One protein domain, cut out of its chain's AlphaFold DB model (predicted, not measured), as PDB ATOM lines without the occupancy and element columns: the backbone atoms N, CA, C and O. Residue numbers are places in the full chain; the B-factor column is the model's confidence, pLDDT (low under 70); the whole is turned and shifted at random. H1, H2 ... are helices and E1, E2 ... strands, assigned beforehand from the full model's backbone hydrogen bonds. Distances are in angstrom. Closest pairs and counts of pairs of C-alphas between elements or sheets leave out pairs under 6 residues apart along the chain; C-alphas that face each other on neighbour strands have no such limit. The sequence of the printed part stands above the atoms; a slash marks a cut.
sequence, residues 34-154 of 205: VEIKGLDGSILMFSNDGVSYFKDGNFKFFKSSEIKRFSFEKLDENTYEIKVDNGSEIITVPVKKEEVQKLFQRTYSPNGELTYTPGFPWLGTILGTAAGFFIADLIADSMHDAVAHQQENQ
ATOM      1  N   VAL A  34     573.936 370.385 309.168       94.00
ATOM      2  CA  VAL A  34     573.489 369.149 308.522       94.00
ATOM      3  C   VAL A  34     572.546 369.531 307.398       94.00
ATOM      4  O   VAL A  34     571.509 370.141 307.638       94.00
ATOM      5  N   GLU A  35     572.934 369.193 306.176       95.94
ATOM      6  CA  GLU A  35     572.100 369.345 304.990       95.94
ATOM      7  C   GLU A  35     571.304 368.057 304.759       95.94
ATOM      8  O   GLU A  35     571.871 366.961 304.748       95.94
ATOM      9  N   ILE A  36     569.999 368.214 304.572       95.94
ATOM     10  CA  ILE A  36     569.039 367.169 304.237       95.94
ATOM     11  C   ILE A  36     568.425 367.519 302.897       95.94
ATOM     12  O   ILE A  36     567.891 368.617 302.713       95.94
ATOM     13  N   LYS A  37     568.472 366.561 301.979       96.62
ATOM     14  CA  LYS A  37     567.889 366.711 300.649       96.62
ATOM     15  C   LYS A  37     566.492 366.104 300.613       96.62
ATOM     16  O   LYS A  37     566.314 364.918 300.889       96.62
ATOM     17  N   GLY A  38     565.516 366.933 300.272       96.19
ATOM     18  CA  GLY A  38     564.148 366.521 300.003       96.19
ATOM     19  C   GLY A  38     564.031 365.793 298.667       96.19
ATOM     20  O   GLY A  38     564.743 366.088 297.704       96.19
ATOM     21  N   LEU A  39     563.097 364.850 298.601       96.00
ATOM     22  CA  LEU A  39     562.715 364.146 297.373       96.00
ATOM     23  C   LEU A  39     562.051 365.082 296.357       96.00
ATOM     24  O   LEU A  39     562.097 364.834 295.157       96.00
ATOM     25  N   ASP A  40     561.465 366.174 296.838       94.56
ATOM     26  CA  ASP A  40     560.817 367.214 296.046       94.56
ATOM     27  C   ASP A  40     561.789 368.306 295.557       94.56
ATOM     28  O   ASP A  40     561.350 369.370 295.120       94.56
ATOM     29  N   GLY A  41     563.103 368.072 295.673       93.94
ATOM     30  CA  GLY A  41     564.149 369.029 295.306       93.94
ATOM     31  C   GLY A  41     564.386 370.135 296.336       93.94
ATOM     32  O   GLY A  41     565.221 371.011 296.103       93.94
ATOM     33  N   SER A  42     563.685 370.111 297.473       96.81
ATOM     34  CA  SER A  42     563.954 371.043 298.562       96.81
ATOM     35  C   SER A  42     565.207 370.668 299.354       96.81
ATOM     36  O   SER A  42     565.691 369.536 299.323       96.81
ATOM     37  N   ILE A  43     565.756 371.638 300.074       96.88
ATOM     38  CA  ILE A  43     566.915 371.457 300.944       96.88
ATOM     39  C   ILE A  43     566.568 372.011 302.318       96.88
ATOM     40  O   ILE A  43     566.169 373.171 302.449       96.88
ATOM     41  N   LEU A  44     566.751 371.186 303.346       96.69
ATOM     42  CA  LEU A  44     566.690 371.599 304.740       96.69
ATOM     43  C   LEU A  44     568.102 371.623 305.321       96.69
ATOM     44  O   LEU A  44     568.795 370.610 305.338       96.69
ATOM     45  N   MET A  45     568.530 372.773 305.830       96.00
ATOM     46  CA  MET A  45     569.828 372.924 306.478       96.00
ATOM     47  C   MET A  45     569.640 373.197 307.964       96.00
ATOM     48  O   MET A  45     569.178 374.265 308.370       96.00
ATOM     49  N   PHE A  46     570.015 372.218 308.775       94.94
ATOM     50  CA  PHE A  46     569.928 372.263 310.225       94.94
ATOM     51  C   PHE A  46     571.221 372.799 310.820       94.94
ATOM     52  O   PHE A  46     572.320 372.458 310.381       94.94
ATOM     53  N   SER A  47     571.084 373.619 311.851       93.38
ATOM     54  CA  SER A  47     572.181 374.226 312.597       93.38
ATOM     55  C   SER A  47     571.804 374.347 314.073       93.38
ATOM     56  O   SER A  47     570.661 374.098 314.459       93.38
ATOM     57  N   ASN A  48     572.743 374.786 314.913       91.44
ATOM     58  CA  ASN A  48     572.435 375.111 316.311       91.44
ATOM     59  C   ASN A  48     571.384 376.228 316.441       91.44
ATOM     60  O   ASN A  48     570.610 376.230 317.399       91.44
ATOM     61  N   ASP A  49     571.329 377.135 315.464       92.25
ATOM     62  CA  ASP A  49     570.467 378.316 315.502       92.25
ATOM     63  C   ASP A  49     569.067 378.055 314.943       92.25
ATOM     64  O   ASP A  49     568.162 378.854 315.173       92.25
ATOM     65  N   GLY A  50     568.862 376.943 314.230       93.38
ATOM     66  CA  GLY A  50     567.572 376.589 313.648       93.38
ATOM     67  C   GLY A  50     567.674 375.848 312.320       93.38
ATOM     68  O   GLY A  50     568.683 375.196 312.031       93.38
ATOM     69  N   VAL A  51     566.616 375.959 311.516       95.81
ATOM     70  CA  VAL A  51     566.446 375.254 310.241       95.81
ATOM     71  C   VAL A  51     566.255 376.259 309.115       95.81
ATOM     72  O   VAL A  51     565.363 377.103 309.166       95.81
ATOM     73  N   SER A  52     567.079 376.155 308.079       96.25
ATOM     74  CA  SER A  52     566.846 376.845 306.810       96.25
ATOM     75  C   SER A  52     566.150 375.905 305.837       96.25
ATOM     76  O   SER A  52     566.523 374.741 305.747       96.25
ATOM     77  N   TYR A  53     565.182 376.416 305.094       96.81
ATOM     78  CA  TYR A  53     564.492 375.722 304.019       96.81
ATOM     79  C   TYR A  53     564.730 376.451 302.703       96.81
ATOM     80  O   TYR A  53     564.594 377.676 302.634       96.81
ATOM     81  N   PHE A  54     565.055 375.692 301.664       97.06
ATOM     82  CA  PHE A  54     565.208 376.191 300.309       97.06
ATOM     83  C   PHE A  54     564.442 375.316 299.319       97.06
ATOM     84  O   PHE A  54     564.627 374.101 299.310       97.06
ATOM     85  N   LYS A  55     563.611 375.923 298.468       96.31
ATOM     86  CA  LYS A  55     562.931 375.240 297.357       96.31
ATOM     87  C   LYS A  55     562.573 376.233 296.260       96.31
ATOM     88  O   LYS A  55     562.006 377.285 296.548       96.31
ATOM     89  N   ASP A  56     562.895 375.908 295.010       94.50
ATOM     90  CA  ASP A  56     562.530 376.707 293.829       94.50
ATOM     91  C   ASP A  56     562.898 378.201 293.951       94.50
ATOM     92  O   ASP A  56     562.130 379.089 293.589       94.50
ATOM     93  N   GLY A  57     564.068 378.497 294.530       92.00
ATOM     94  CA  GLY A  57     564.539 379.871 294.756       92.00
ATOM     95  C   GLY A  57     563.947 380.569 295.986       92.00
ATOM     96  O   GLY A  57     564.405 381.654 296.344       92.00
ATOM     97  N   ASN A  58     562.983 379.957 296.675       93.50
ATOM     98  CA  ASN A  58     562.437 380.470 297.927       93.50
ATOM     99  C   ASN A  58     563.307 380.033 299.100       93.50
ATOM    100  O   ASN A  58     563.576 378.845 299.265       93.50
ATOM    101  N   PHE A  59     563.696 380.991 299.939       95.56
ATOM    102  CA  PHE A  59     564.455 380.753 301.160       95.56
ATOM    103  C   PHE A  59     563.634 381.140 302.387       95.56
ATOM    104  O   PHE A  59     563.046 382.224 302.431       95.56
ATOM    105  N   LYS A  60     563.633 380.276 303.402       94.62
ATOM    106  CA  LYS A  60     563.022 380.538 304.709       94.62
ATOM    107  C   LYS A  60     563.954 380.082 305.818       94.62
ATOM    108  O   LYS A  60     564.624 379.064 305.687       94.62
ATOM    109  N   PHE A  61     563.972 380.818 306.922       95.75
ATOM    110  CA  PHE A  61     564.749 380.457 308.099       95.75
ATOM    111  C   PHE A  61     563.860 380.458 309.337       95.75
ATOM    112  O   PHE A  61     563.188 381.447 309.622       95.75
ATOM    113  N   PHE A  62     563.893 379.348 310.067       94.81
ATOM    114  CA  PHE A  62     563.174 379.125 311.312       94.81
ATOM    115  C   PHE A  62     564.195 379.061 312.431       94.81
ATOM    116  O   PHE A  62     564.970 378.104 312.498       94.81
ATOM    117  N   LYS A  63     564.207 380.058 313.319       94.25
ATOM    118  CA  LYS A  63     565.079 379.991 314.496       94.25
ATOM    119  C   LYS A  63     564.632 378.859 315.403       94.25
ATOM    120  O   LYS A  63     563.436 378.655 315.590       94.25
ATOM    121  N   SER A  64     565.575 378.187 316.048       93.00
ATOM    122  CA  SER A  64     565.290 377.104 316.994       93.00
ATOM    123  C   SER A  64     564.332 377.527 318.114       93.00
ATOM    124  O   SER A  64     563.488 376.737 318.519       93.00
ATOM    125  N   SER A  65     564.390 378.788 318.558       92.62
ATOM    126  CA  SER A  65     563.463 379.360 319.546       92.62
ATOM    127  C   SER A  65     562.049 379.632 319.020       92.62
ATOM    128  O   SER A  65     561.137 379.856 319.810       92.62
ATOM    129  N   GLU A  66     561.873 379.699 317.701       93.38
ATOM    130  CA  GLU A  66     560.592 379.974 317.038       93.38
ATOM    131  C   GLU A  66     559.891 378.677 316.602       93.38
ATOM    132  O   GLU A  66     558.678 378.681 316.399       93.38
ATOM    133  N   ILE A  67     560.625 377.562 316.491       93.38
ATOM    134  CA  ILE A  67     560.061 376.247 316.166       93.38
ATOM    135  C   ILE A  67     559.234 375.760 317.359       93.38
ATOM    136  O   ILE A  67     559.751 375.523 318.450       93.38
ATOM    137  N   LYS A  68     557.929 375.598 317.142       89.81
ATOM    138  CA  LYS A  68     556.982 375.104 318.148       89.81
ATOM    139  C   LYS A  68     556.789 373.603 318.053       89.81
ATOM    140  O   LYS A  68     556.602 372.951 319.078       89.81
ATOM    141  N   ARG A  69     556.774 373.069 316.831       88.56
ATOM    142  CA  ARG A  69     556.629 371.636 316.584       88.56
ATOM    143  C   ARG A  69     557.595 371.202 315.500       88.56
ATOM    144  O   ARG A  69     557.837 371.915 314.528       88.56
ATOM    145  N   PHE A  70     558.138 370.017 315.709       90.81
ATOM    146  CA  PHE A  70     559.005 369.346 314.769       90.81
ATOM    147  C   PHE A  70     558.685 367.854 314.831       90.81
ATOM    148  O   PHE A  70     558.661 367.286 315.926       90.81
ATOM    149  N   SER A  71     558.412 367.230 313.690       88.44
ATOM    150  CA  SER A  71     558.117 365.796 313.618       88.44
ATOM    151  C   SER A  71     558.739 365.151 312.389       88.44
ATOM    152  O   SER A  71     558.969 365.796 311.365       88.44
ATOM    153  N   PHE A  72     558.996 363.854 312.526       88.56
ATOM    154  CA  PHE A  72     559.205 362.945 311.412       88.56
ATOM    155  C   PHE A  72     557.963 362.072 311.321       88.56
ATOM    156  O   PHE A  72     557.503 361.559 312.335       88.56
ATOM    157  N   GLU A  73     557.401 361.898 310.142       88.06
ATOM    158  CA  GLU A  73     556.302 360.961 309.934       88.06
ATOM    159  C   GLU A  73     556.736 359.951 308.885       88.06
ATOM    160  O   GLU A  73     557.210 360.327 307.819       88.06
ATOM    161  N   LYS A  74     556.646 358.659 309.205       89.06
ATOM    162  CA  LYS A  74     556.973 357.608 308.242       89.06
ATOM    163  C   LYS A  74     555.874 357.586 307.181       89.06
ATOM    164  O   LYS A  74     554.710 357.407 307.532       89.06
ATOM    165  N   LEU A  75     556.249 357.807 305.924       89.19
ATOM    166  CA  LEU A  75     555.337 357.681 304.785       89.19
ATOM    167  C   LEU A  75     555.370 356.242 304.269       89.19
ATOM    168  O   LEU A  75     554.342 355.575 304.257       89.19
ATOM    169  N   ASP A  76     556.577 355.756 303.970       89.12
ATOM    170  CA  ASP A  76     556.848 354.413 303.449       89.12
ATOM    171  C   ASP A  76     558.052 353.791 304.188       89.12
ATOM    172  O   ASP A  76     558.614 354.394 305.104       89.12
ATOM    173  N   GLU A  77     558.511 352.601 303.790       85.69
ATOM    174  CA  GLU A  77     559.666 351.929 304.420       85.69
ATOM    175  C   GLU A  77     560.958 352.767 304.406       85.69
ATOM    176  O   GLU A  77     561.693 352.782 305.398       85.69
ATOM    177  N   ASN A  78     561.197 353.506 303.316       88.75
ATOM    178  CA  ASN A  78     562.423 354.282 303.087       88.75
ATOM    179  C   ASN A  78     562.198 355.800 303.014       88.75
ATOM    180  O   ASN A  78     563.146 356.558 302.785       88.75
ATOM    181  N   THR A  79     560.963 356.256 303.228       92.50
ATOM    182  CA  THR A  79     560.579 357.661 303.063       92.50
ATOM    183  C   THR A  79     559.949 358.195 304.339       92.50
ATOM    184  O   THR A  79     559.013 357.610 304.884       92.50
ATOM    185  N   TYR A  80     560.433 359.348 304.785       92.81
ATOM    186  CA  TYR A  80     559.888 360.086 305.918       92.81
ATOM    187  C   TYR A  80     559.480 361.480 305.469       92.81
ATOM    188  O   TYR A  80     560.018 362.036 304.518       92.81
ATOM    189  N   GLU A  81     558.554 362.078 306.190       94.62
ATOM    190  CA  GLU A  81     558.125 363.450 306.020       94.62
ATOM    191  C   GLU A  81     558.608 364.272 307.215       94.62
ATOM    192  O   GLU A  81     558.236 364.005 308.358       94.62
ATOM    193  N   ILE A  82     559.465 365.264 306.966       94.31
ATOM    194  CA  ILE A  82     559.894 366.230 307.977       94.31
ATOM    195  C   ILE A  82     558.888 367.370 308.009       94.31
ATOM    196  O   ILE A  82     558.700 368.051 306.999       94.31
ATOM    197  N   LYS A  83     558.313 367.635 309.184       94.56
ATOM    198  CA  LYS A  83     557.461 368.804 309.423       94.56
ATOM    199  C   LYS A  83     558.131 369.774 310.380       94.56
ATOM    200  O   LYS A  83     558.515 369.394 311.485       94.56
ATOM    201  N   VAL A  84     558.237 371.035 309.967       94.56
ATOM    202  CA  VAL A  84     558.750 372.146 310.783       94.56
ATOM    203  C   VAL A  84     557.662 373.203 310.906       94.56
ATOM    204  O   VAL A  84     557.235 373.764 309.901       94.56
ATOM    205  N   ASP A  85     557.223 373.483 312.130       93.75
ATOM    206  CA  ASP A  85     556.116 374.400 312.418       93.75
ATOM    207  C   ASP A  85     556.546 375.468 313.436       93.75
ATOM    208  O   ASP A  85     556.969 375.150 314.554       93.75
ATOM    209  N   ASN A  86     556.412 376.748 313.071       92.81
ATOM    210  CA  ASN A  86     556.637 377.894 313.974       92.81
ATOM    211  C   ASN A  86     555.337 378.515 314.529       92.81
ATOM    212  O   ASN A  86     555.347 379.514 315.255       92.81
ATOM    213  N   GLY A  87     554.191 377.928 314.197       90.00
ATOM    214  CA  GLY A  87     552.842 378.365 314.537       90.00
ATOM    215  C   GLY A  87     552.240 379.398 313.589       90.00
ATOM    216  O   GLY A  87     551.095 379.785 313.796       90.00
ATOM    217  N   SER A  88     552.991 379.866 312.592       91.19
ATOM    218  CA  SER A  88     552.485 380.714 311.502       91.19
ATOM    219  C   SER A  88     552.537 379.999 310.157       91.19
ATOM    220  O   SER A  88     551.662 380.187 309.318       91.19
ATOM    221  N   GLU A  89     553.544 379.153 309.979       92.31
ATOM    222  CA  GLU A  89     553.778 378.383 308.778       92.31
ATOM    223  C   GLU A  89     554.255 376.983 309.155       92.31
ATOM    224  O   GLU A  89     555.002 376.810 310.124       92.31
ATOM    225  N   ILE A  90     553.834 376.008 308.348       93.50
ATOM    226  CA  ILE A  90     554.285 374.624 308.415       93.50
ATOM    227  C   ILE A  90     554.998 374.309 307.107       93.50
ATOM    228  O   ILE A  90     554.417 374.438 306.030       93.50
ATOM    229  N   ILE A  91     556.251 373.884 307.217       94.81
ATOM    230  CA  ILE A  91     557.009 373.323 306.108       94.81
ATOM    231  C   ILE A  91     556.983 371.814 306.224       94.81
ATOM    232  O   ILE A  91     557.300 371.272 307.278       94.81
ATOM    233  N   THR A  92     556.665 371.167 305.112       95.44
ATOM    234  CA  THR A  92     556.590 369.718 304.994       95.44
ATOM    235  C   THR A  92     557.523 369.279 303.876       95.44
ATOM    236  O   THR A  92     557.387 369.754 302.747       95.44
ATOM    237  N   VAL A  93     558.484 368.413 304.188       96.50
ATOM    238  CA  VAL A  93     559.489 367.942 303.229       96.50
ATOM    239  C   VAL A  93     559.569 366.420 303.246       96.50
ATOM    240  O   VAL A  93     559.984 365.860 304.263       96.50
ATOM    241  N   PRO A  94     559.239 365.738 302.137       96.12
ATOM    242  CA  PRO A  94     559.504 364.314 302.003       96.12
ATOM    243  C   PRO A  94     561.008 364.095 301.817       96.12
ATOM    244  O   PRO A  94     561.641 364.729 300.976       96.12
ATOM    245  N   VAL A  95     561.596 363.194 302.591       96.19
ATOM    246  CA  VAL A  95     563.030 362.900 302.629       96.19
ATOM    247  C   VAL A  95     563.254 361.397 302.670       96.19
ATOM    248  O   VAL A  95     562.411 360.633 303.142       96.19
ATOM    249  N   LYS A  96     564.430 360.961 302.225       94.25
ATOM    250  CA  LYS A  96     564.842 359.574 302.435       94.25
ATOM    251  C   LYS A  96     565.224 359.331 303.890       94.25
ATOM    252  O   LYS A  96     565.714 360.228 304.580       94.25
ATOM    253  N   LYS A  97     565.078 358.091 304.331       90.06
ATOM    254  CA  LYS A  97     565.505 357.621 305.652       90.06
ATOM    255  C   LYS A  97     566.971 357.934 305.952       90.06
ATOM    256  O   LYS A  97     567.285 358.435 307.032       90.06
ATOM    257  N   GLU A  98     567.863 357.725 304.986       90.12
ATOM    258  CA  GLU A  98     569.298 358.011 305.140       90.12
ATOM    259  C   GLU A  98     569.568 359.500 305.401       90.12
ATOM    260  O   GLU A  98     570.518 359.853 306.097       90.12
ATOM    261  N   GLU A  99     568.723 360.390 304.873       93.19
ATOM    262  CA  GLU A  99     568.831 361.832 305.096       93.19
ATOM    263  C   GLU A  99     568.409 362.208 306.525       93.19
ATOM    264  O   GLU A  99     569.077 363.018 307.169       93.19
ATOM    265  N   VAL A 100     567.368 361.564 307.066       89.75
ATOM    266  CA  VAL A 100     566.952 361.734 308.472       89.75
ATOM    267  C   VAL A 100     568.044 361.260 309.427       89.75
ATOM    268  O   VAL A 100     568.326 361.929 310.421       89.75
ATOM    269  N   GLN A 101     568.720 360.149 309.116       88.50
ATOM    270  CA  GLN A 101     569.803 359.616 309.951       88.50
ATOM    271  C   GLN A 101     570.941 360.617 310.168       88.50
ATOM    272  O   GLN A 101     571.548 360.619 311.240       88.50
ATOM    273  N   LYS A 102     571.206 361.515 309.209       90.94
ATOM    274  CA  LYS A 102     572.249 362.553 309.333       90.94
ATOM    275  C   LYS A 102     571.992 363.521 310.486       90.94
ATOM    276  O   LYS A 102     572.935 364.135 310.994       90.94
ATOM    277  N   LEU A 103     570.735 363.664 310.911       89.44
ATOM    278  CA  LEU A 103     570.366 364.485 312.062       89.44
ATOM    279  C   LEU A 103     570.773 363.874 313.391       89.44
ATOM    280  O   LEU A 103     570.747 364.581 314.395       89.44
ATOM    281  N   PHE A 104     571.162 362.603 313.414       87.75
ATOM    282  CA  PHE A 104     571.536 361.892 314.621       87.75
ATOM    283  C   PHE A 104     573.006 361.475 314.561       87.75
ATOM    284  O   PHE A 104     573.552 361.108 313.523       87.75
ATOM    285  N   GLN A 105     573.687 361.563 315.697       84.94
ATOM    286  CA  GLN A 105     575.066 361.128 315.854       84.94
ATOM    287  C   GLN A 105     575.074 359.716 316.417       84.94
ATOM    288  O   GLN A 105     574.537 359.471 317.500       84.94
ATOM    289  N   ARG A 106     575.728 358.806 315.696       82.75
ATOM    290  CA  ARG A 106     576.039 357.465 316.186       82.75
ATOM    291  C   ARG A 106     577.160 357.570 317.214       82.75
ATOM    292  O   ARG A 106     578.256 358.024 316.892       82.75
ATOM    293  N   THR A 107     576.869 357.187 318.449       77.06
ATOM    294  CA  THR A 107     577.825 357.166 319.556       77.06
ATOM    295  C   THR A 107     577.921 355.744 320.078       77.06
ATOM    296  O   THR A 107     576.907 355.149 320.427       77.06
ATOM    297  N   TYR A 108     579.134 355.201 320.139       76.19
ATOM    298  CA  TYR A 108     579.380 353.932 320.816       76.19
ATOM    299  C   TYR A 108     579.594 354.206 322.296       76.19
ATOM    300  O   TYR A 108     580.505 354.946 322.682       76.19
ATOM    301  N   SER A 109     578.731 353.637 323.123       74.38
ATOM    302  CA  SER A 109     578.908 353.659 324.565       74.38
ATOM    303  C   SER A 109     580.084 352.740 324.958       74.38
ATOM    304  O   SER A 109     580.392 351.792 324.230       74.38
ATOM    305  N   PRO A 110     580.776 352.978 326.093       74.06
ATOM    306  CA  PRO A 110     581.912 352.156 326.530       74.06
ATOM    307  C   PRO A 110     581.595 350.662 326.712       74.06
ATOM    308  O   PRO A 110     582.507 349.843 326.746       74.06
ATOM    309  N   ASN A 111     580.313 350.308 326.833       79.56
ATOM    310  CA  ASN A 111     579.800 348.936 326.887       79.56
ATOM    311  C   ASN A 111     579.592 348.296 325.494       79.56
ATOM    312  O   ASN A 111     579.109 347.170 325.423       79.56
ATOM    313  N   GLY A 112     579.933 348.987 324.402       75.31
ATOM    314  CA  GLY A 112     579.742 348.516 323.025       75.31
ATOM    315  C   GLY A 112     578.341 348.758 322.454       75.31
ATOM    316  O   GLY A 112     578.077 348.378 321.318       75.31
ATOM    317  N   GLU A 113     577.445 349.402 323.204       78.19
ATOM    318  CA  GLU A 113     576.078 349.687 322.766       78.19
ATOM    319  C   GLU A 113     576.042 350.885 321.804       78.19
ATOM    320  O   GLU A 113     576.639 351.934 322.070       78.19
ATOM    321  N   LEU A 114     575.346 350.732 320.672       77.62
ATOM    322  CA  LEU A 114     575.141 351.805 319.703       77.62
ATOM    323  C   LEU A 114     573.998 352.707 320.181       77.62
ATOM    324  O   LEU A 114     572.841 352.299 320.206       77.62
ATOM    325  N   THR A 115     574.312 353.954 320.514       78.75
ATOM    326  CA  THR A 115     573.320 354.964 320.886       78.75
ATOM    327  C   THR A 115     573.264 356.057 319.830       78.75
ATOM    328  O   THR A 115     574.291 356.572 319.385       78.75
ATOM    329  N   TYR A 116     572.057 356.461 319.451       80.62
ATOM    330  CA  TYR A 116     571.855 357.643 318.624       80.62
ATOM    331  C   TYR A 116     571.546 358.840 319.515       80.62
ATOM    332  O   TYR A 116     570.697 358.770 320.402       80.62
ATOM    333  N   THR A 117     572.229 359.956 319.279       83.81
ATOM    334  CA  THR A 117     571.952 361.225 319.961       83.81
ATOM    335  C   THR A 117     571.580 362.292 318.938       83.81
ATOM    336  O   THR A 117     572.118 362.287 317.831       83.81
ATOM    337  N   PRO A 118     570.650 363.208 319.243       86.19
ATOM    338  CA  PRO A 118     570.296 364.271 318.313       86.19
ATOM    339  C   PRO A 118     571.517 365.150 318.021       86.19
ATOM    340  O   PRO A 118     572.290 365.511 318.908       86.19
ATOM    341  N   GLY A 119     571.686 365.519 316.755       85.19
ATOM    342  CA  GLY A 119     572.802 366.325 316.269       85.19
ATOM    343  C   GLY A 119     572.801 367.756 316.796       85.19
ATOM    344  O   GLY A 119     573.856 368.389 316.799       85.19
ATOM    345  N   PHE A 120     571.644 368.219 317.275       88.56
ATOM    346  CA  PHE A 120     571.401 369.559 317.794       88.56
ATOM    347  C   PHE A 120     570.657 369.480 319.131       88.56
ATOM    348  O   PHE A 120     569.688 368.721 319.228       88.56
ATOM    349  N   PRO A 121     571.029 370.284 320.147       86.56
ATOM    350  CA  PRO A 121     570.349 370.264 321.442       86.56
ATOM    351  C   PRO A 121     568.844 370.540 321.335       86.56
ATOM    352  O   PRO A 121     568.039 369.808 321.906       86.56
ATOM    353  N   TRP A 122     568.462 371.551 320.542       88.81
ATOM    354  CA  TRP A 122     567.061 371.941 320.367       88.81
ATOM    355  C   TRP A 122     566.230 370.843 319.698       88.81
ATOM    356  O   TRP A 122     565.060 370.679 320.025       88.81
ATOM    357  N   LEU A 123     566.831 370.048 318.808       87.75
ATOM    358  CA  LEU A 123     566.135 368.968 318.112       87.75
ATOM    359  C   LEU A 123     565.682 367.890 319.103       87.75
ATOM    360  O   LEU A 123     564.534 367.459 319.063       87.75
ATOM    361  N   GLY A 124     566.558 367.514 320.042       83.81
ATOM    362  CA  GLY A 124     566.205 366.595 321.126       83.81
ATOM    363  C   GLY A 124     565.109 367.149 322.036       83.81
ATOM    364  O   GLY A 124     564.200 366.419 322.423       83.81
ATOM    365  N   THR A 125     565.159 368.448 322.345       84.19
ATOM    366  CA  THR A 125     564.141 369.105 323.177       84.19
ATOM    367  C   THR A 125     562.768 369.124 322.510       84.19
ATOM    368  O   THR A 125     561.780 368.821 323.174       84.19
ATOM    369  N   ILE A 126     562.691 369.456 321.217       83.31
ATOM    370  CA  ILE A 126     561.407 369.576 320.511       83.31
ATOM    371  C   ILE A 126     560.812 368.200 320.193       83.31
ATOM    372  O   ILE A 126     559.604 368.023 320.314       83.31
ATOM    373  N   LEU A 127     561.642 367.212 319.842       82.56
ATOM    374  CA  LEU A 127     561.169 365.842 319.619       82.56
ATOM    375  C   LEU A 127     560.695 365.168 320.916       82.56
ATOM    376  O   LEU A 127     559.868 364.258 320.865       82.56
ATOM    377  N   GLY A 128     561.211 365.584 322.075       77.50
ATOM    378  CA  GLY A 128     560.842 365.010 323.366       77.50
ATOM    379  C   GLY A 128     560.995 363.485 323.378       77.50
ATOM    380  O   GLY A 128     562.036 362.946 323.005       77.50
ATOM    381  N   THR A 129     559.941 362.772 323.781       69.56
ATOM    382  CA  THR A 129     559.911 361.299 323.795       69.56
ATOM    383  C   THR A 129     559.825 360.676 322.402       69.56
ATOM    384  O   THR A 129     560.239 359.528 322.238       69.56
ATOM    385  N   ALA A 130     559.347 361.407 321.388       66.56
ATOM    386  CA  ALA A 130     559.257 360.896 320.021       66.56
ATOM    387  C   ALA A 130     560.647 360.585 319.448       66.56
ATOM    388  O   ALA A 130     560.792 359.637 318.683       66.56
ATOM    389  N   ALA A 131     561.687 361.303 319.896       68.69
ATOM    390  CA  ALA A 131     563.073 360.999 319.545       68.69
ATOM    391  C   ALA A 131     563.440 359.538 319.850       68.69
ATOM    392  O   ALA A 131     564.115 358.911 319.044       68.69
ATOM    393  N   GLY A 132     562.972 358.985 320.974       66.88
ATOM    394  CA  GLY A 132     563.257 357.603 321.364       66.88
ATOM    395  C   GLY A 132     562.657 356.574 320.405       66.88
ATOM    396  O   GLY A 132     563.331 355.613 320.054       66.88
ATOM    397  N   PHE A 133     561.430 356.807 319.928       69.94
ATOM    398  CA  PHE A 133     560.785 355.934 318.942       69.94
ATOM    399  C   PHE A 133     561.512 355.961 317.595       69.94
ATOM    400  O   PHE A 133     561.770 354.902 317.031       69.94
ATOM    401  N   PHE A 134     561.918 357.142 317.117       72.69
ATOM    402  CA  PHE A 134     562.705 357.237 315.882       72.69
ATOM    403  C   PHE A 134     564.077 356.595 316.022       72.69
ATOM    404  O   PHE A 134     564.515 355.878 315.135       72.69
ATOM    405  N   ILE A 135     564.753 356.820 317.147       74.06
ATOM    406  CA  ILE A 135     566.043 356.189 317.417       74.06
ATOM    407  C   ILE A 135     565.902 354.660 317.431       74.06
ATOM    408  O   ILE A 135     566.760 353.983 316.875       74.06
ATOM    409  N   ALA A 136     564.829 354.115 318.009       75.56
ATOM    410  CA  ALA A 136     564.580 352.676 318.008       75.56
ATOM    411  C   ALA A 136     564.348 352.116 316.594       75.56
ATOM    412  O   ALA A 136     564.938 351.091 316.262       75.56
ATOM    413  N   ASP A 137     563.560 352.809 315.765       77.06
ATOM    414  CA  ASP A 137     563.341 352.470 314.348       77.06
ATOM    415  C   ASP A 137     564.691 352.427 313.601       77.06
ATOM    416  O   ASP A 137     565.076 351.402 313.046       77.06
ATOM    417  N   LEU A 138     565.509 353.478 313.748       76.75
ATOM    418  CA  LEU A 138     566.847 353.558 313.148       76.75
ATOM    419  C   LEU A 138     567.813 352.462 313.633       76.75
ATOM    420  O   LEU A 138     568.663 352.002 312.864       76.75
ATOM    421  N   ILE A 139     567.730 352.062 314.906       75.69
ATOM    422  CA  ILE A 139     568.546 350.972 315.459       75.69
ATOM    423  C   ILE A 139     568.106 349.631 314.868       75.69
ATOM    424  O   ILE A 139     568.971 348.869 314.432       75.69
ATOM    425  N   ALA A 140     566.802 349.352 314.832       73.12
ATOM    426  CA  ALA A 140     566.256 348.092 314.326       73.12
ATOM    427  C   ALA A 140     566.688 347.829 312.876       73.12
ATOM    428  O   ALA A 140     567.123 346.721 312.547       73.12
ATOM    429  N   ASP A 141     566.670 348.876 312.055       66.19
ATOM    430  CA  ASP A 141     567.146 348.822 310.675       66.19
ATOM    431  C   ASP A 141     568.655 348.597 310.585       66.19
ATOM    432  O   ASP A 141     569.120 347.756 309.820       66.19
ATOM    433  N   SER A 142     569.443 349.286 311.421       63.06
ATOM    434  CA  SER A 142     570.900 349.101 311.428       63.06
ATOM    435  C   SER A 142     571.329 347.691 311.852       63.06
ATOM    436  O   SER A 142     572.380 347.219 311.422       63.06
ATOM    437  N   MET A 143     570.526 347.008 312.675       62.62
ATOM    438  CA  MET A 143     570.758 345.608 313.032       62.62
ATOM    439  C   MET A 143     570.437 344.666 311.869       62.62
ATOM    440  O   MET A 143     571.176 343.709 311.662       62.62
ATOM    441  N   HIS A 144     569.385 344.941 311.093       60.47
ATOM    442  CA  HIS A 144     569.042 344.130 309.922       60.47
ATOM    443  C   HIS A 144     570.109 344.240 308.826       60.47
ATOM    444  O   HIS A 144     570.565 343.211 308.330       60.47
ATOM    445  N   ASP A 145     570.599 345.448 308.534       59.16
ATOM    446  CA  ASP A 145     571.685 345.648 307.563       59.16
ATOM    447  C   ASP A 145     573.002 344.998 308.024       59.16
ATOM    448  O   ASP A 145     573.706 344.365 307.237       59.16
ATOM    449  N   ALA A 146     573.343 345.105 309.315       57.09
ATOM    450  CA  ALA A 146     574.560 344.492 309.855       57.09
ATOM    451  C   ALA A 146     574.525 342.954 309.802       57.09
ATOM    452  O   ALA A 146     575.559 342.329 309.562       57.09
ATOM    453  N   VAL A 147     573.355 342.345 310.006       58.88
ATOM    454  CA  VAL A 147     573.177 340.885 309.935       58.88
ATOM    455  C   VAL A 147     573.159 340.401 308.482       58.88
ATOM    456  O   VAL A 147     573.796 339.393 308.178       58.88
ATOM    457  N   ALA A 148     572.527 341.141 307.565       57.22
ATOM    458  CA  ALA A 148     572.548 340.825 306.134       57.22
ATOM    459  C   ALA A 148     573.978 340.862 305.557       57.22
ATOM    460  O   ALA A 148     574.393 339.947 304.846       57.22
ATOM    461  N   HIS A 149     574.786 341.856 305.943       53.84
ATOM    462  CA  HIS A 149     576.192 341.935 305.535       53.84
ATOM    463  C   HIS A 149     577.108 340.901 306.215       53.84
ATOM    464  O   HIS A 149     578.193 340.618 305.702       53.84
ATOM    465  N   GLN A 150     576.711 340.310 307.347       53.00
ATOM    466  CA  GLN A 150     577.429 339.163 307.914       53.00
ATOM    467  C   GLN A 150     577.156 337.869 307.138       53.00
ATOM    468  O   GLN A 150     578.070 337.060 306.992       53.00
ATOM    469  N   GLN A 151     575.948 337.692 306.596       52.00
ATOM    470  CA  GLN A 151     575.614 336.531 305.766       52.00
ATOM    471  C   GLN A 151     576.294 336.592 304.390       52.00
ATOM    472  O   GLN A 151     576.878 335.600 303.965       52.00
ATOM    473  N   GLU A 152     576.342 337.763 303.744       49.12
ATOM    474  CA  GLU A 152     576.998 337.907 302.431       49.12
ATOM    475  C   GLU A 152     578.528 337.699 302.498       49.12
ATOM    476  O   GLU A 152     579.136 337.162 301.572       49.12
ATOM    477  N   ASN A 153     579.167 338.076 303.614       47.75
ATOM    478  CA  ASN A 153     580.600 337.830 303.819       47.75
ATOM    479  C   ASN A 153     580.911 336.372 304.201       47.75
ATOM    480  O   ASN A 153     581.988 335.890 303.869       47.75
ATOM    481  N   GLN A 154     579.981 335.646 304.834       47.34
ATOM    482  CA  GLN A 154     580.138 334.202 305.066       47.34
ATOM    483  C   GLN A 154     579.938 333.366 303.792       47.34
ATOM    484  O   GLN A 154     580.511 332.285 303.676       47.34
TER     485      GLN A 154
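AT A GLANCE: This is residues 34 to 154 of the 205 residues of an uncharacterized protein of Desulfurobacterium thermolithotrophum (strain DSM 11699 / BSA) (UniProt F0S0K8). A small sandwich, two sheets partly face to face with their strands crossed, is made of E1 to E4 and of E5 to E7; away from it reach a two-stranded hairpin, E8 and E9, and beside that the long helix H3, whose residues 143 to 154 stick out free. The short helices H1 and H2 sit at edges of the sandwich, each near both sheets. The printed part has 121 residues with three named helices and nine named strands, in the order E1 E2 E3 E4 E5 E6 E7 H1 E8 E9 H2 H3. The sheets run E1 E2 E3 E4, E5 E6 E7 and E8 E9, each antiparallel; the first two are meanders, each strand the antiparallel neighbour of the one before, and the class is mixed, helices and strands. The whole is compact, with a radius of gyration of the C-alphas of 15.5 A, yet elongated, spanning 52 by 30 by 20 A.

HOW THE PARTS SIT: The largest sheet holds E1, residues 34 to 37, E2, residues 43 to 47, E3, residues 50 to 55, and E4, residues 58 to 63, with E1 and E4 as edge strands. N 36 and O 44 are 2.8 A apart across the hairpin E1 and E2, N 45 and O 52 2.8 A across E2 and E3, and N 53 and O 60 2.8 A across E3 and E4. The second sheet holds E5, residues 69 to 74, E6, residues 79 to 85, and E7, residues 90 to 96. N 73 and O 81 are 2.9 A apart across the hairpin E5 and E6, and N 82 and O 93 2.8 A across E6 and E7. The parts of these sheets that face each other are 10.9 A centre to centre, with best planes 14 degrees apart and strands at 65 degrees. The closest C-alphas of E1 and E7 are those of Lys 37 and Val 95, 6.5 A apart. H1, residues 97 to 101, only grazes the first sheet; the closest C-alphas of E1 and H1 are those of Ile 36 and Glu 99, 5.4 A. H1 is on the second sheet, over E6, at a height over the sheet of 8.6 A, with the local plane fitted to only 6 C-alphas of the sheet. H2, residues 121 to 127, only grazes both sheets, and its closest C-alpha pair with E5 is Ile 126 and Phe 70, 6.2 A. The hairpin of E8, residues 104 to 108, and E9, residues 114 to 118, has N 105 and O 117 at 2.7 A. H3, residues 130 to 154, comes closest to E9 at the C-alphas of Ile 135 and Tyr 116, 6.1 A. H3 only grazes the second sheet, with residues 130 to 134, and is not on the first. H2 and H3 are close but not clearly touching, about perpendicular at 80 degrees, with the C-alphas of Gly 124 and Ala 131 closest, 6.6 A. In H1, H2 and H3 every O i to N i+4 pair is within hydrogen-bond range.

IN THESE COORDINATES: E1 begins at C-alpha 34, (573.489, 369.149, 308.522). E3 is 17.0 A long from first to last C-alpha, E4 16.8 A, E5 16.3 A, E6 19.7 A and E7 19.3 A. H1 follows E7 directly, from C-alpha 97 at (565.505, 357.621, 305.652). H3 is 37.0 A long and ends at C-alpha 154, (580.138, 334.202, 305.066).

THE WHOLE: The C-alphas of Ser 88 and Gln 154 are the two farthest apart, 54.5 A. Without residues 143 to 154 the body spans 46 by 29 by 19 A. The printed part has no cut, and its links between named elements are tight. The mean pLDDT of the printed part is 84.5; residues 129 to 133 and 141 to 154 are under 70.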